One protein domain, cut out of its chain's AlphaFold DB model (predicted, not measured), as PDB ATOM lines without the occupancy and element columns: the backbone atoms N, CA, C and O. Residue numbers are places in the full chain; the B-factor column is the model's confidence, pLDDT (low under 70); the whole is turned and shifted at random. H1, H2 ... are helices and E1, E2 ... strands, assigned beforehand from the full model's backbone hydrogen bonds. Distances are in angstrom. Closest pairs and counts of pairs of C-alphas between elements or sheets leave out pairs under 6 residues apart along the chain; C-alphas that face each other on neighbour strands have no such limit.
ATOM      1  N   THR A 560       5.153  34.310  50.676       91.19
ATOM      2  CA  THR A 560       5.363  33.315  49.616       91.19
ATOM      3  C   THR A 560       4.473  33.654  48.430       91.19
ATOM      4  O   THR A 560       3.248  33.617  48.537       91.19
ATOM      5  N   VAL A 561       5.092  33.981  47.302       88.94
ATOM      6  CA  VAL A 561       4.437  34.303  46.038       88.94
ATOM      7  C   VAL A 561       4.508  33.092  45.121       88.94
ATOM      8  O   VAL A 561       5.588  32.592  44.819       88.94
ATOM      9  N   GLU A 562       3.361  32.614  44.651       86.25
ATOM     10  CA  GLU A 562       3.335  31.665  43.539       86.25
ATOM     11  C   GLU A 562       3.556  32.431  42.236       86.25
ATOM     12  O   GLU A 562       2.812  33.358  41.914       86.25
ATOM     13  N   TRP A 563       4.603  32.058  41.506       80.19
ATOM     14  CA  TRP A 563       4.958  32.645  40.224       80.19
ATOM     15  C   TRP A 563       4.988  31.575  39.144       80.19
ATOM     16  O   TRP A 563       5.474  30.464  39.339       80.19
ATOM     17  N   GLN A 564       4.497  31.950  37.970       77.44
ATOM     18  CA  GLN A 564       4.594  31.164  36.753       77.44
ATOM     19  C   GLN A 564       5.184  32.055  35.664       77.44
ATOM     20  O   GLN A 564       4.725  33.182  35.483       77.44
ATOM     21  N   GLU A 565       6.161  31.541  34.914       67.62
ATOM     22  CA  GLU A 565       6.847  32.303  33.869       67.62
ATOM     23  C   GLU A 565       5.868  32.884  32.830       67.62
ATOM     24  O   GLU A 565       5.184  32.160  32.089       67.62
ATOM     25  N   GLN A 566       5.837  34.214  32.743       61.84
ATOM     26  CA  GLN A 566       4.947  34.961  31.860       61.84
ATOM     27  C   GLN A 566       5.593  35.129  30.470       61.84
ATOM     28  O   GLN A 566       6.381  36.043  30.244       61.84
ATOM     29  N   GLY A 567       5.232  34.278  29.495       55.72
ATOM     30  CA  GLY A 567       5.553  34.534  28.072       55.72
ATOM     31  C   GLY A 567       6.446  33.530  27.325       55.72
ATOM     32  O   GLY A 567       6.966  33.850  26.254       55.72
ATOM     33  N   ALA A 568       6.549  32.283  27.780       52.31
ATOM     34  CA  ALA A 568       7.335  31.205  27.153       52.31
ATOM     35  C   ALA A 568       6.854  30.697  25.759       52.31
ATOM     36  O   ALA A 568       7.171  29.576  25.355       52.31
ATOM     37  N   ARG A 569       6.098  31.484  24.976       54.72
ATOM     38  CA  ARG A 569       5.583  31.054  23.650       54.72
ATOM     39  C   ARG A 569       6.690  30.796  22.626       54.72
ATOM     40  O   ARG A 569       6.493  30.024  21.695       54.72
ATOM     41  N   HIS A 570       7.837  31.444  22.808       53.38
ATOM     42  CA  HIS A 570       9.022  31.292  21.968       53.38
ATOM     43  C   HIS A 570       9.849  30.041  22.319       53.38
ATOM     44  O   HIS A 570      10.736  29.667  21.553       53.38
ATOM     45  N   LEU A 571       9.564  29.385  23.451       52.88
ATOM     46  CA  LEU A 571      10.253  28.167  23.863       52.88
ATOM     47  C   LEU A 571       9.655  26.927  23.169       52.88
ATOM     48  O   LEU A 571       8.436  26.871  22.950       52.88
ATOM     49  N   PRO A 572      10.486  25.920  22.835       62.31
ATOM     50  CA  PRO A 572      10.031  24.651  22.271       62.31
ATOM     51  C   PRO A 572       8.947  23.965  23.116       62.31
ATOM     52  O   PRO A 572       9.012  23.960  24.346       62.31
ATOM     53  N   GLU A 573       7.990  23.318  22.442       70.50
ATOM     54  CA  GLU A 573       6.861  22.585  23.049       70.50
ATOM     55  C   GLU A 573       7.311  21.578  24.124       70.50
ATOM     56  O   GLU A 573       6.597  21.333  25.088       70.50
ATOM     57  N   SER A 574       8.517  21.016  23.982       58.66
ATOM     58  CA  SER A 574       9.076  20.000  24.878       58.66
ATOM     59  C   SER A 574       9.519  20.525  26.245       58.66
ATOM     60  O   SER A 574       9.613  19.734  27.177       58.66
ATOM     61  N   ILE A 575       9.814  21.822  26.375       58.72
ATOM     62  CA  ILE A 575      10.285  22.428  27.636       58.72
ATOM     63  C   ILE A 575       9.281  23.419  28.225       58.72
ATOM     64  O   ILE A 575       9.335  23.720  29.414       58.72
ATOM     65  N   ARG A 576       8.335  23.897  27.411       66.00
ATOM     66  CA  ARG A 576       7.308  24.856  27.822       66.00
ATOM     67  C   ARG A 576       6.502  24.386  29.048       66.00
ATOM     68  O   ARG A 576       6.370  25.192  29.963       66.00
ATOM     69  N   PRO A 577       6.057  23.115  29.157       65.50
ATOM     70  CA  PRO A 577       5.347  22.645  30.346       65.50
ATOM     71  C   PRO A 577       6.192  22.658  31.620       65.50
ATOM     72  O   PRO A 577       5.624  22.799  32.689       65.50
ATOM     73  N   ALA A 578       7.519  22.508  31.515       62.75
ATOM     74  CA  ALA A 578       8.431  22.521  32.659       62.75
ATOM     75  C   ALA A 578       8.745  23.955  33.124       62.75
ATOM     76  O   ALA A 578       8.728  24.233  34.315       62.75
ATOM     77  N   VAL A 579       8.970  24.882  32.183       58.53
ATOM     78  CA  VAL A 579       9.254  26.302  32.481       58.53
ATOM     79  C   VAL A 579       8.005  27.049  32.962       58.53
ATOM     80  O   VAL A 579       8.100  28.012  33.712       58.53
ATOM     81  N   GLN A 580       6.820  26.596  32.551       65.62
ATOM     82  CA  GLN A 580       5.540  27.131  33.009       65.62
ATOM     83  C   GLN A 580       4.985  26.381  34.225       65.62
ATOM     84  O   GLN A 580       3.806  26.541  34.527       65.62
ATOM     85  N   GLN A 581       5.760  25.554  34.930       67.19
ATOM     86  CA  GLN A 581       5.282  25.067  36.225       67.19
ATOM     87  C   GLN A 581       5.316  26.222  37.230       67.19
ATOM     88  O   GLN A 581       6.336  26.910  37.312       67.19
ATOM     89  N   PRO A 582       4.222  26.470  37.967       70.62
ATOM     90  CA  PRO A 582       4.245  27.435  39.050       70.62
ATOM     91  C   PRO A 582       5.286  27.015  40.090       70.62
ATOM     92  O   PRO A 582       5.324  25.851  40.493       70.62
ATOM     93  N   TYR A 583       6.108  27.954  40.538       70.88
ATOM     94  CA  TYR A 583       7.013  27.759  41.663       70.88
ATOM     95  C   TYR A 583       6.785  28.838  42.716       70.88
ATOM     96  O   TYR A 583       6.265  29.918  42.440       70.88
ATOM     97  N   ARG A 584       7.139  28.516  43.958       82.81
ATOM     98  CA  ARG A 584       6.966  29.404  45.108       82.81
ATOM     99  C   ARG A 584       8.235  30.216  45.325       82.81
ATOM    100  O   ARG A 584       9.311  29.645  45.474       82.81
ATOM    101  N   HIS A 585       8.096  31.533  45.351       81.50
ATOM    102  CA  HIS A 585       9.161  32.481  45.639       81.50
ATOM    103  C   HIS A 585       8.904  33.126  47.001       81.50
ATOM    104  O   HIS A 585       7.830  33.675  47.233       81.50
ATOM    105  N   ARG A 586       9.856  33.022  47.930       88.62
ATOM    106  CA  ARG A 586       9.753  33.665  49.245       88.62
ATOM    107  C   ARG A 586      10.412  35.036  49.161       88.62
ATOM    108  O   ARG A 586      11.612  35.097  48.923       88.62
ATOM    109  N   ILE A 587       9.639  36.092  49.390       92.69
ATOM    110  CA  ILE A 587      10.096  37.483  49.318       92.69
ATOM    111  C   ILE A 587      10.117  38.127  50.704       92.69
ATOM    112  O   ILE A 587       9.256  37.852  51.547       92.69
ATOM    113  N   THR A 588      11.118  38.972  50.931       88.19
ATOM    114  CA  THR A 588      11.314  39.753  52.166       88.19
ATOM    115  C   THR A 588      11.251  41.259  51.932       88.19
ATOM    116  O   THR A 588      11.077  41.989  52.899       88.19
ATOM    117  N   ARG A 589      11.338  41.703  50.673       92.19
ATOM    118  CA  ARG A 589      11.027  43.064  50.218       92.19
ATOM    119  C   ARG A 589       9.910  43.025  49.189       92.19
ATOM    120  O   ARG A 589       9.643  41.975  48.598       92.19
ATOM    121  N   VAL A 590       9.243  44.150  48.977       94.44
ATOM    122  CA  VAL A 590       8.128  44.229  48.025       94.44
ATOM    123  C   VAL A 590       8.648  44.146  46.588       94.44
ATOM    124  O   VAL A 590       8.079  43.419  45.778       94.44
ATOM    125  N   THR A 591       9.759  44.811  46.284       94.44
ATOM    126  CA  THR A 591      10.450  44.834  44.983       94.44
ATOM    127  C   THR A 591      11.083  43.503  44.586       94.44
ATOM    128  O   THR A 591      11.413  43.325  43.411       94.44
ATOM    129  N   ASP A 592      11.221  42.560  45.522       92.12
ATOM    130  CA  ASP A 592      11.632  41.177  45.245       92.12
ATOM    131  C   ASP A 592      10.462  40.325  44.712       92.12
ATOM    132  O   ASP A 592      10.635  39.156  44.365       92.12
ATOM    133  N   ASP A 593       9.249  40.884  44.633       93.19
ATOM    134  CA  ASP A 593       8.115  40.236  43.987       93.19
ATOM    135  C   ASP A 593       8.459  39.866  42.529       93.19
ATOM    136  O   ASP A 593       8.711  40.760  41.715       93.19
ATOM    137  N   PRO A 594       8.410  38.577  42.139       89.81
ATOM    138  CA  PRO A 594       8.803  38.146  40.796       89.81
ATOM    139  C   PRO A 594       7.954  38.790  39.687       89.81
ATOM    140  O   PRO A 594       8.415  38.926  38.551       89.81
ATOM    141  N   TYR A 595       6.736  39.249  40.008       89.69
ATOM    142  CA  TYR A 595       5.919  40.044  39.092       89.69
ATOM    143  C   TYR A 595       6.501  41.447  38.856       89.69
ATOM    144  O   TYR A 595       6.534  41.898  37.708       89.69
ATOM    145  N   LEU A 596       7.004  42.115  39.899       92.44
ATOM    146  CA  LEU A 596       7.688  43.404  39.771       92.44
ATOM    147  C   LEU A 596       9.042  43.266  39.083       92.44
ATOM    148  O   LEU A 596       9.358  44.089  38.229       92.44
ATOM    149  N   GLU A 597       9.809  42.210  39.368       90.19
ATOM    150  CA  GLU A 597      11.057  41.946  38.643       90.19
ATOM    151  C   GLU A 597      10.811  41.755  37.143       90.19
ATOM    152  O   GLU A 597      11.530  42.296  36.301       90.19
ATOM    153  N   TRP A 598       9.766  41.004  36.787       88.25
ATOM    154  CA  TRP A 598       9.370  40.822  35.394       88.25
ATOM    155  C   TRP A 598       8.919  42.135  34.742       88.25
ATOM    156  O   TRP A 598       9.302  42.420  33.606       88.25
ATOM    157  N   ALA A 599       8.131  42.951  35.446       88.81
ATOM    158  CA  ALA A 599       7.667  44.238  34.937       88.81
ATOM    159  C   ALA A 599       8.827  45.232  34.755       88.81
ATOM    160  O   ALA A 599       8.918  45.881  33.712       88.81
ATOM    161  N   HIS A 600       9.758  45.299  35.708       91.12
ATOM    162  CA  HIS A 600      10.936  46.160  35.620       91.12
ATOM    163  C   HIS A 600      11.872  45.745  34.480       91.12
ATOM    164  O   HIS A 600      12.341  46.600  33.735       91.12
ATOM    165  N   LYS A 601      12.027  44.440  34.214       85.12
ATOM    166  CA  LYS A 601      12.764  43.949  33.032       85.12
ATOM    167  C   LYS A 601      12.207  44.476  31.712       85.12
ATOM    168  O   LYS A 601      12.967  44.666  30.763       85.12
ATOM    169  N   ILE A 602      10.900  44.731  31.627       82.44
ATOM    170  CA  ILE A 602      10.292  45.358  30.446       82.44
ATOM    171  C   ILE A 602      10.719  46.827  30.350       82.44
ATOM    172  O   ILE A 602      11.118  47.265  29.271       82.44
ATOM    173  N   VAL A 603      10.702  47.565  31.464       79.69
ATOM    174  CA  VAL A 603      11.206  48.951  31.531       79.69
ATOM    175  C   VAL A 603      12.674  49.007  31.097       79.69
ATOM    176  O   VAL A 603      13.034  49.782  30.206       79.69
ATOM    177  N   PHE A 604      13.492  48.104  31.644       74.00
ATOM    178  CA  PHE A 604      14.910  47.953  31.331       74.00
ATOM    179  C   PHE A 604      15.157  47.621  29.852       74.00
ATOM    180  O   PHE A 604      16.029  48.205  29.205       74.00
ATOM    181  N   ALA A 605      14.380  46.692  29.285       71.94
ATOM    182  CA  ALA A 605      14.533  46.259  27.898       71.94
ATOM    183  C   ALA A 605      14.081  47.324  26.886       71.94
ATOM    184  O   ALA A 605      14.661  47.423  25.801       71.94
ATOM    185  N   GLU A 606      13.053  48.111  27.214       73.56
ATOM    186  CA  GLU A 606      12.511  49.125  26.308       73.56
ATOM    187  C   GLU A 606      13.348  50.407  26.255       73.56
ATOM    188  O   GLU A 606      13.335  51.064  25.210       73.56
ATOM    189  N   LYS A 607      14.081  50.747  27.329       69.69
ATOM    190  CA  LYS A 607      14.930  51.956  27.437       69.69
ATOM    191  C   LYS A 607      14.208  53.257  27.070       69.69
ATOM    192  O   LYS A 607      14.736  54.107  26.354       69.69
ATOM    193  N   LYS A 608      12.950  53.363  27.494       73.00
ATOM    194  CA  LYS A 608      12.099  54.544  27.274       73.00
ATOM    195  C   LYS A 608      11.814  55.329  28.549       73.00
ATOM    196  O   LYS A 608      11.348  56.458  28.443       73.00
ATOM    197  N   ALA A 609      12.023  54.714  29.711       78.25
ATOM    198  CA  ALA A 609      12.027  55.416  30.986       78.25
ATOM    199  C   ALA A 609      13.367  56.141  31.166       78.25
ATOM    200  O   ALA A 609      14.330  55.830  30.460       78.25
ATOM    201  N   ASP A 610      13.409  57.094  32.095       82.25
ATOM    202  CA  ASP A 610      14.660  57.724  32.516       82.25
ATOM    203  C   ASP A 610      15.674  56.654  32.958       82.25
ATOM    204  O   ASP A 610      15.297  55.680  33.618       82.25
ATOM    205  N   ASP A 611      16.948  56.830  32.588       81.00
ATOM    206  CA  ASP A 611      18.024  55.889  32.923       81.00
ATOM    207  C   ASP A 611      18.132  55.681  34.446       81.00
ATOM    208  O   ASP A 611      18.475  54.585  34.897       81.00
ATOM    209  N   TYR A 612      17.749  56.684  35.246       80.69
ATOM    210  CA  TYR A 612      17.689  56.577  36.701       80.69
ATOM    211  C   TYR A 612      16.742  55.462  37.182       80.69
ATOM    212  O   TYR A 612      17.117  54.671  38.041       80.69
ATOM    213  N   TYR A 613      15.569  55.285  36.563       85.12
ATOM    214  CA  TYR A 613      14.637  54.194  36.901       85.12
ATOM    215  C   TYR A 613      15.065  52.834  36.329       85.12
ATOM    216  O   TYR A 613      14.465  51.801  36.625       85.12
ATOM    217  N   VAL A 614      16.089  52.810  35.472       80.81
ATOM    218  CA  VAL A 614      16.620  51.590  34.853       80.81
ATOM    219  C   VAL A 614      17.812  51.050  35.643       80.81
ATOM    220  O   VAL A 614      17.921  49.835  35.814       80.81
ATOM    221  N   THR A 615      18.695  51.926  36.134       77.44
ATOM    222  CA  THR A 615      19.946  51.527  36.805       77.44
ATOM    223  C   THR A 615      20.159  52.114  38.202       77.44
ATOM    224  O   THR A 615      21.065  51.661  38.898       77.44
ATOM    225  N   GLY A 616      19.361  53.092  38.628       78.88
ATOM    226  CA  GLY A 616      19.479  53.736  39.940       78.88
ATOM    227  C   GLY A 616      20.829  54.421  40.170       78.88
ATOM    228  O   GLY A 616      21.638  54.571  39.249       78.88
ATOM    229  N   SER A 617      21.080  54.818  41.417       68.56
ATOM    230  CA  SER A 617      22.321  55.480  41.852       68.56
ATOM    231  C   SER A 617      23.555  54.575  41.750       68.56
ATOM    232  O   SER A 617      24.629  55.029  41.362       68.56
ATOM    233  N   THR A 618      23.402  53.272  42.011       65.50
ATOM    234  CA  THR A 618      24.513  52.294  41.997       65.50
ATOM    235  C   THR A 618      24.746  51.639  40.629       65.50
ATOM    236  O   THR A 618      25.586  50.745  40.486       65.50
ATOM    237  N   GLY A 619      24.003  52.058  39.600       72.75
ATOM    238  CA  GLY A 619      24.218  51.638  38.215       72.75
ATOM    239  C   GLY A 619      23.813  50.190  37.894       72.75
ATOM    240  O   GLY A 619      24.261  49.650  36.879       72.75
ATOM    241  N   ASN A 620      22.990  49.541  38.726       78.06
ATOM    242  CA  ASN A 620      22.518  48.168  38.519       78.06
ATOM    243  C   ASN A 620      20.982  48.051  38.511       78.06
ATOM    244  O   ASN A 620      20.260  48.901  39.019       78.06
ATOM    245  N   GLU A 621      20.476  46.959  37.932       78.81
ATOM    246  CA  GLU A 621      19.035  46.722  37.727       78.81
ATOM    247  C   GLU A 621      18.228  46.737  39.035       78.81
ATOM    248  O   GLU A 621      17.096  47.212  39.047       78.81
ATOM    249  N   ARG A 622      18.803  46.262  40.149       82.44
ATOM    250  CA  ARG A 622      18.124  46.252  41.451       82.44
ATOM    251  C   ARG A 622      17.935  47.668  41.987       82.44
ATOM    252  O   ARG A 622      16.826  48.028  42.345       82.44
ATOM    253  N   SER A 623      18.985  48.482  41.957       82.06
ATOM    254  CA  SER A 623      18.905  49.888  42.368       82.06
ATOM    255  C   SER A 623      17.950  50.689  41.486       82.06
ATOM    256  O   SER A 623      17.164  51.469  42.004       82.06
ATOM    257  N   GLY A 624      17.925  50.436  40.173       86.75
ATOM    258  CA  GLY A 624      16.906  51.027  39.299       86.75
ATOM    259  C   GLY A 624      15.483  50.596  39.659       86.75
ATOM    260  O   GLY A 624      14.565  51.409  39.591       86.75
ATOM    261  N   ARG A 625      15.286  49.333  40.062       92.19
ATOM    262  CA  ARG A 625      13.978  48.808  40.474       92.19
ATOM    263  C   ARG A 625      13.478  49.440  41.769       92.19
ATOM    264  O   ARG A 625      12.287  49.727  41.848       92.19
ATOM    265  N   ASP A 626      14.370  49.672  42.725       91.00
ATOM    266  CA  ASP A 626      14.055  50.327  43.999       91.00
ATOM    267  C   ASP A 626      13.554  51.764  43.744       91.00
ATOM    268  O   ASP A 626      12.442  52.115  44.140       91.00
ATOM    269  N   GLU A 627      14.290  52.552  42.953       89.88
ATOM    270  CA  GLU A 627      13.899  53.917  42.553       89.88
ATOM    271  C   GLU A 627      12.606  53.952  41.728       89.88
ATOM    272  O   GLU A 627      11.729  54.799  41.923       89.88
ATOM    273  N   TRP A 628      12.463  53.006  40.796       93.94
ATOM    274  CA  TRP A 628      11.256  52.853  39.991       93.94
ATOM    275  C   TRP A 628      10.035  52.534  40.858       93.94
ATOM    276  O   TRP A 628       8.961  53.091  40.618       93.94
ATOM    277  N   PHE A 629      10.177  51.664  41.859       96.19
ATOM    278  CA  PHE A 629       9.107  51.324  42.791       96.19
ATOM    279  C   PHE A 629       8.732  52.512  43.675       96.19
ATOM    280  O   PHE A 629       7.545  52.833  43.750       96.19
ATOM    281  N   ALA A 630       9.713  53.174  44.292       94.00
ATOM    282  CA  ALA A 630       9.474  54.286  45.205       94.00
ATOM    283  C   ALA A 630       8.746  55.444  44.511       94.00
ATOM    284  O   ALA A 630       7.704  55.908  44.982       94.00
ATOM    285  N   GLU A 631       9.211  55.829  43.321       93.56
ATOM    286  CA  GLU A 631       8.561  56.874  42.534       93.56
ATOM    287  C   GLU A 631       7.183  56.434  42.015       93.56
ATOM    288  O   GLU A 631       6.244  57.231  41.971       93.56
ATOM    289  N   SER A 632       7.023  55.155  41.654       94.69
ATOM    290  CA  SER A 632       5.724  54.620  41.233       94.69
ATOM    291  C   SER A 632       4.709  54.607  42.373       94.69
ATOM    292  O   SER A 632       3.545  54.941  42.154       94.69
ATOM    293  N   LEU A 633       5.117  54.233  43.586       94.88
ATOM    294  CA  LEU A 633       4.232  54.208  44.745       94.88
ATOM    295  C   LEU A 633       3.847  55.632  45.160       94.88
ATOM    296  O   LEU A 633       2.659  55.904  45.334       94.88
ATOM    297  N   ALA A 634       4.802  56.567  45.189       89.94
ATOM    298  CA  ALA A 634       4.514  57.982  45.410       89.94
ATOM    299  C   ALA A 634       3.510  58.521  44.372       89.94
ATOM    300  O   ALA A 634       2.468  59.070  44.735       89.94
ATOM    301  N   ALA A 635       3.750  58.279  43.079       88.69
ATOM    302  CA  ALA A 635       2.845  58.691  42.007       88.69
ATOM    303  C   ALA A 635       1.450  58.042  42.108       88.69
ATOM    304  O   ALA A 635       0.434  58.676  41.811       88.69
ATOM    305  N   PHE A 636       1.379  56.781  42.539       91.75
ATOM    306  CA  PHE A 636       0.119  56.081  42.770       91.75
ATOM    307  C   PHE A 636      -0.692  56.719  43.900       91.75
ATOM    308  O   PHE A 636      -1.881  56.976  43.707       91.75
ATOM    309  N   LEU A 637      -0.050  57.028  45.029       86.69
ATOM    310  CA  LEU A 637      -0.695  57.630  46.198       86.69
ATOM    311  C   LEU A 637      -1.179  59.062  45.928       86.69
ATOM    312  O   LEU A 637      -2.271  59.430  46.350       86.69
ATOM    313  N   ILE A 638      -0.428  59.843  45.146       82.31
ATOM    314  CA  ILE A 638      -0.834  61.197  44.717       82.31
ATOM    315  C   ILE A 638      -1.914  61.136  43.614       82.31
ATOM    316  O   ILE A 638      -2.629  62.105  43.352       82.31
ATOM    317  N   GLY A 639      -2.051  59.996  42.929       81.69
ATOM    318  CA  GLY A 639      -2.981  59.819  41.812       81.69
ATOM    319  C   GLY A 639      -2.476  60.391  40.478       81.69
ATOM    320  O   GLY A 639      -3.277  60.729  39.595       81.69
ATOM    321  N   THR A 640      -1.157  60.495  40.285       84.12
ATOM    322  CA  THR A 640      -0.522  61.009  39.061       84.12
ATOM    323  C   THR A 640      -0.305  59.899  38.026       84.12
ATOM    324  O   THR A 640       0.796  59.415  37.774       84.12
ATOM    325  N   THR A 641      -1.373  59.526  37.309       77.44
ATOM    326  CA  THR A 641      -1.302  58.499  36.242       77.44
ATOM    327  C   THR A 641      -0.289  58.835  35.138       77.44
ATOM    328  O   THR A 641       0.260  57.934  34.508       77.44
ATOM    329  N   ALA A 642      -0.037  60.124  34.886       79.06
ATOM    330  CA  ALA A 642       0.977  60.559  33.927       79.06
ATOM    331  C   ALA A 642       2.393  60.175  34.383       79.06
ATOM    332  O   ALA A 642       3.139  59.617  33.582       79.06
ATOM    333  N   LYS A 643       2.715  60.391  35.666       84.81
ATOM    334  CA  LYS A 643       4.013  60.047  36.247       84.81
ATOM    335  C   LYS A 643       4.212  58.532  36.308       84.81
ATOM    336  O   LYS A 643       5.233  58.045  35.845       84.81
ATOM    337  N   LEU A 644       3.193  57.770  36.721       85.44
ATOM    338  CA  LEU A 644       3.208  56.296  36.660       85.44
ATOM    339  C   LEU A 644       3.530  55.758  35.257       85.44
ATOM    340  O   LEU A 644       4.275  54.789  35.099       85.44
ATOM    341  N   LEU A 645       2.956  56.383  34.225       84.50
ATOM    342  CA  LEU A 645       3.204  55.999  32.839       84.50
ATOM    343  C   LEU A 645       4.606  56.417  32.369       84.50
ATOM    344  O   LEU A 645       5.228  55.667  31.620       84.50
ATOM    345  N   GLU A 646       5.097  57.578  32.804       87.06
ATOM    346  CA  GLU A 646       6.447  58.087  32.529       87.06
ATOM    347  C   GLU A 646       7.530  57.162  33.097       87.06
ATOM    348  O   GLU A 646       8.352  56.655  32.331       87.06
ATOM    349  N   VAL A 647       7.480  56.859  34.400       87.44
ATOM    350  CA  VAL A 647       8.467  55.987  35.070       87.44
ATOM    351  C   VAL A 647       8.427  54.550  34.542       87.44
ATOM    352  O   VAL A 647       9.426  53.843  34.564       87.44
ATOM    353  N   SER A 648       7.288  54.132  33.981       88.38
ATOM    354  CA  SER A 648       7.111  52.829  33.324       88.38
ATOM    355  C   SER A 648       7.469  52.833  31.828       88.38
ATOM    356  O   SER A 648       7.117  51.899  31.101       88.38
ATOM    357  N   GLY A 649       8.105  53.893  31.312       82.69
ATOM    358  CA  GLY A 649       8.538  53.993  29.911       82.69
ATOM    359  C   GLY A 649       7.389  53.991  28.896       82.69
ATOM    360  O   GLY A 649       7.555  53.568  27.749       82.69
ATOM    361  N   GLY A 650       6.194  54.416  29.311       80.38
ATOM    362  CA  GLY A 650       4.977  54.381  28.502       80.38
ATOM    363  C   GLY A 650       4.285  53.015  28.442       80.38
ATOM    364  O   GLY A 650       3.270  52.882  27.749       80.38
ATOM    365  N   ASN A 651       4.796  51.995  29.141       81.50
ATOM    366  CA  ASN A 651       4.250  50.646  29.081       81.50
ATOM    367  C   ASN A 651       3.118  50.446  30.103       81.50
ATOM    368  O   ASN A 651       3.331  50.322  31.304       81.50
ATOM    369  N   ARG A 652       1.880  50.359  29.610       77.88
ATOM    370  CA  ARG A 652       0.693  50.194  30.465       77.88
ATOM    371  C   ARG A 652       0.632  48.856  31.201       77.88
ATOM    372  O   ARG A 652       0.100  48.821  32.297       77.88
ATOM    373  N   ARG A 653       1.212  47.780  30.652       80.62
ATOM    374  CA  ARG A 653       1.247  46.476  31.343       80.62
ATOM    375  C   ARG A 653       2.130  46.526  32.582       80.62
ATOM    376  O   ARG A 653       1.825  45.881  33.573       80.62
ATOM    377  N   VAL A 654       3.211  47.298  32.508       85.50
ATOM    378  CA  VAL A 654       4.094  47.558  33.645       85.50
ATOM    379  C   VAL A 654       3.328  48.315  34.739       85.50
ATOM    380  O   VAL A 654       3.361  47.904  35.894       85.50
ATOM    381  N   VAL A 655       2.541  49.334  34.365       85.25
ATOM    382  CA  VAL A 655       1.653  50.059  35.298       85.25
ATOM    383  C   VAL A 655       0.582  49.140  35.905       85.25
ATOM    384  O   VAL A 655       0.311  49.211  37.104       85.25
ATOM    385  N   ASP A 656      -0.015  48.245  35.118       83.81
ATOM    386  CA  ASP A 656      -1.013  47.289  35.616       83.81
ATOM    387  C   ASP A 656      -0.406  46.338  36.661       83.81
ATOM    388  O   ASP A 656      -1.014  46.103  37.703       83.81
ATOM    389  N   VAL A 657       0.810  45.829  36.426       88.62
ATOM    390  CA  VAL A 657       1.507  44.954  37.385       88.62
ATOM    391  C   VAL A 657       1.908  45.709  38.653       88.62
ATOM    392  O   VAL A 657       1.723  45.174  39.746       88.62
ATOM    393  N   LEU A 658       2.381  46.954  38.539       91.69
ATOM    394  CA  LEU A 658       2.655  47.824  39.691       91.69
ATOM    395  C   LEU A 658       1.404  48.023  40.553       91.69
ATOM    396  O   LEU A 658       1.392  47.686  41.735       91.69
ATOM    397  N   THR A 659       0.320  48.513  39.947       87.94
ATOM    398  CA  THR A 659      -0.929  48.813  40.665       87.94
ATOM    399  C   THR A 659      -1.591  47.561  41.240       87.94
ATOM    400  O   THR A 659      -2.160  47.599  42.333       87.94
ATOM    401  N   TRP A 660      -1.489  46.426  40.545       91.75
ATOM    402  CA  TRP A 660      -1.900  45.131  41.075       91.75
ATOM    403  C   TRP A 660      -1.051  44.709  42.278       91.75
ATOM    404  O   TRP A 660      -1.607  44.233  43.268       91.75
ATOM    405  N   THR A 661       0.265  44.925  42.238       92.25
ATOM    406  CA  THR A 661       1.167  44.600  43.352       92.25
ATOM    407  C   THR A 661       0.872  45.454  44.579       92.25
ATOM    408  O   THR A 661       0.769  44.909  45.679       92.25
ATOM    409  N   PHE A 662       0.627  46.755  44.403       94.25
ATOM    410  CA  PHE A 662       0.228  47.656  45.491       94.25
ATOM    411  C   PHE A 662      -1.065  47.185  46.174       94.25
ATOM    412  O   PHE A 662      -1.113  47.049  47.395       94.25
ATOM    413  N   ARG A 663      -2.085  46.800  45.402       88.94
ATOM    414  CA  ARG A 663      -3.332  46.233  45.950       88.94
ATOM    415  C   ARG A 663      -3.121  44.879  46.627       88.94
ATOM    416  O   ARG A 663      -3.696  44.590  47.676       88.94
ATOM    417  N   ARG A 664      -2.309  44.012  46.018       92.94
ATOM    418  CA  ARG A 664      -2.113  42.625  46.461       92.94
ATOM    419  C   ARG A 664      -1.268  42.535  47.726       92.94
ATOM    420  O   ARG A 664      -1.675  41.829  48.653       92.94
ATOM    421  N   ILE A 665      -0.109  43.191  47.736       92.06
ATOM    422  CA  ILE A 665       0.880  43.122  48.817       92.06
ATOM    423  C   ILE A 665       0.597  44.220  49.840       92.06
ATOM    424  O   ILE A 665       0.343  43.886  50.991       92.06
ATOM    425  N   LEU A 666       0.548  45.488  49.416       91.38
ATOM    426  CA  LEU A 666       0.437  46.645  50.318       91.38
ATOM    427  C   LEU A 666      -0.992  46.960  50.786       91.38
ATOM    428  O   LEU A 666      -1.157  47.739  51.722       91.38
ATOM    429  N   LYS A 667      -2.015  46.345  50.173       89.50
ATOM    430  CA  LYS A 667      -3.447  46.546  50.482       89.50
ATOM    431  C   LYS A 667      -3.936  47.985  50.257       89.50
ATOM    432  O   LYS A 667      -4.760  48.475  51.023       89.50
TER     433      LYS A 667
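AT A GLANCE: This is residues 560 to 667 of the 668 residues of the protein "Phage_Mu_F domain-containing protein" of Rhodococcus sp. CUA-806 (UniProt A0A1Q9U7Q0). A compact body of five helices has a small two-stranded ribbon, E1 and E2, beside the first turn of H2, and beyond the ribbon a long loop with the short helix H1 makes one end of the longest axis. In the body H2 and H6 run side by side, the helical hairpin of H4 and H5 packs across them, and short H3 packs on the first part of H4. The printed part has 108 residues, with six named helices and two named strands in the order E1 H1 E2 H2 H3 H4 H5 H6; the sheet, E1 - E2, is antiparallel and the class is mostly helix. The whole is compact, with a radius of gyration of the C-alphas of 14.5 A and spans of 44 by 30 by 26 A.

IN THESE COORDINATES: The sheet holds E1, residues 560 to 563, which begins at C-alpha 560 (5.363, 33.315, 49.616), and E2, residues 583 to 587, 12.8 A long. Between them in the chain is H1, residues 576 to 579. H2 is residues 594 to 606, 18.6 A long, from C-alpha 594 (8.803, 38.146, 40.796). H3 is residues 611 to 615. H4, the longest helix, is residues 621 to 638, 25.6 A. H5 is residues 641 to 647, 10.2 A, and H6 is residues 652 to 666, 20.2 A, ending at C-alpha 666 (0.437, 46.645, 50.318).

HOW THE PARTS SIT: E1 and E2 are antiparallel neighbours at 137 degrees, with N 561 and O 585 at 2.8 A and N 563 and O 583 at 2.9 A, within hydrogen-bond range. The closest C-alphas of E1 and H2, those of Trp 563 and Pro 594, are 6.7 A apart. H2 and H6 touch, closest at the C-alphas of Ala 599 and Val 654, 5.0 A, at a shallow tilt of 25 degrees, opposite ways. H4 is the hub, touching four helices. With residues 628 to 636 alone it touches H5, its hairpin partner, closest at the C-alphas of Ser 632 and Leu 644, 5.5 A, at a shallow tilt of 11 degrees, opposite ways. H4 and H6 touch about perpendicular, at 79 degrees, with the C-alphas of Ser 632 and Leu 658 closest at 7.6 A. H4 and H2 only just touch, with 3 pairs of C-alphas within 8 A, the closest being His 600 and Arg 625 at 6.3 A. H3 touches H4, closest at the C-alphas of Thr 615 and Gly 624, 4.0 A. H1 touches no helix. In H2, H3, H4, H5 and H6 every O i to N i+4 pair is within hydrogen-bond range; H1 is too short for such a pair.

THE WHOLE: The C-alphas farthest apart, those of Ser 574 and Ile 638, are 46.8 A apart. The printed part has no cut. The link from E1 to H1 is long, 12 residues. The mean pLDDT of the printed part is 81.3; residues 565 to 572, 574 to 581, 607 and 617 to 618 are under 70.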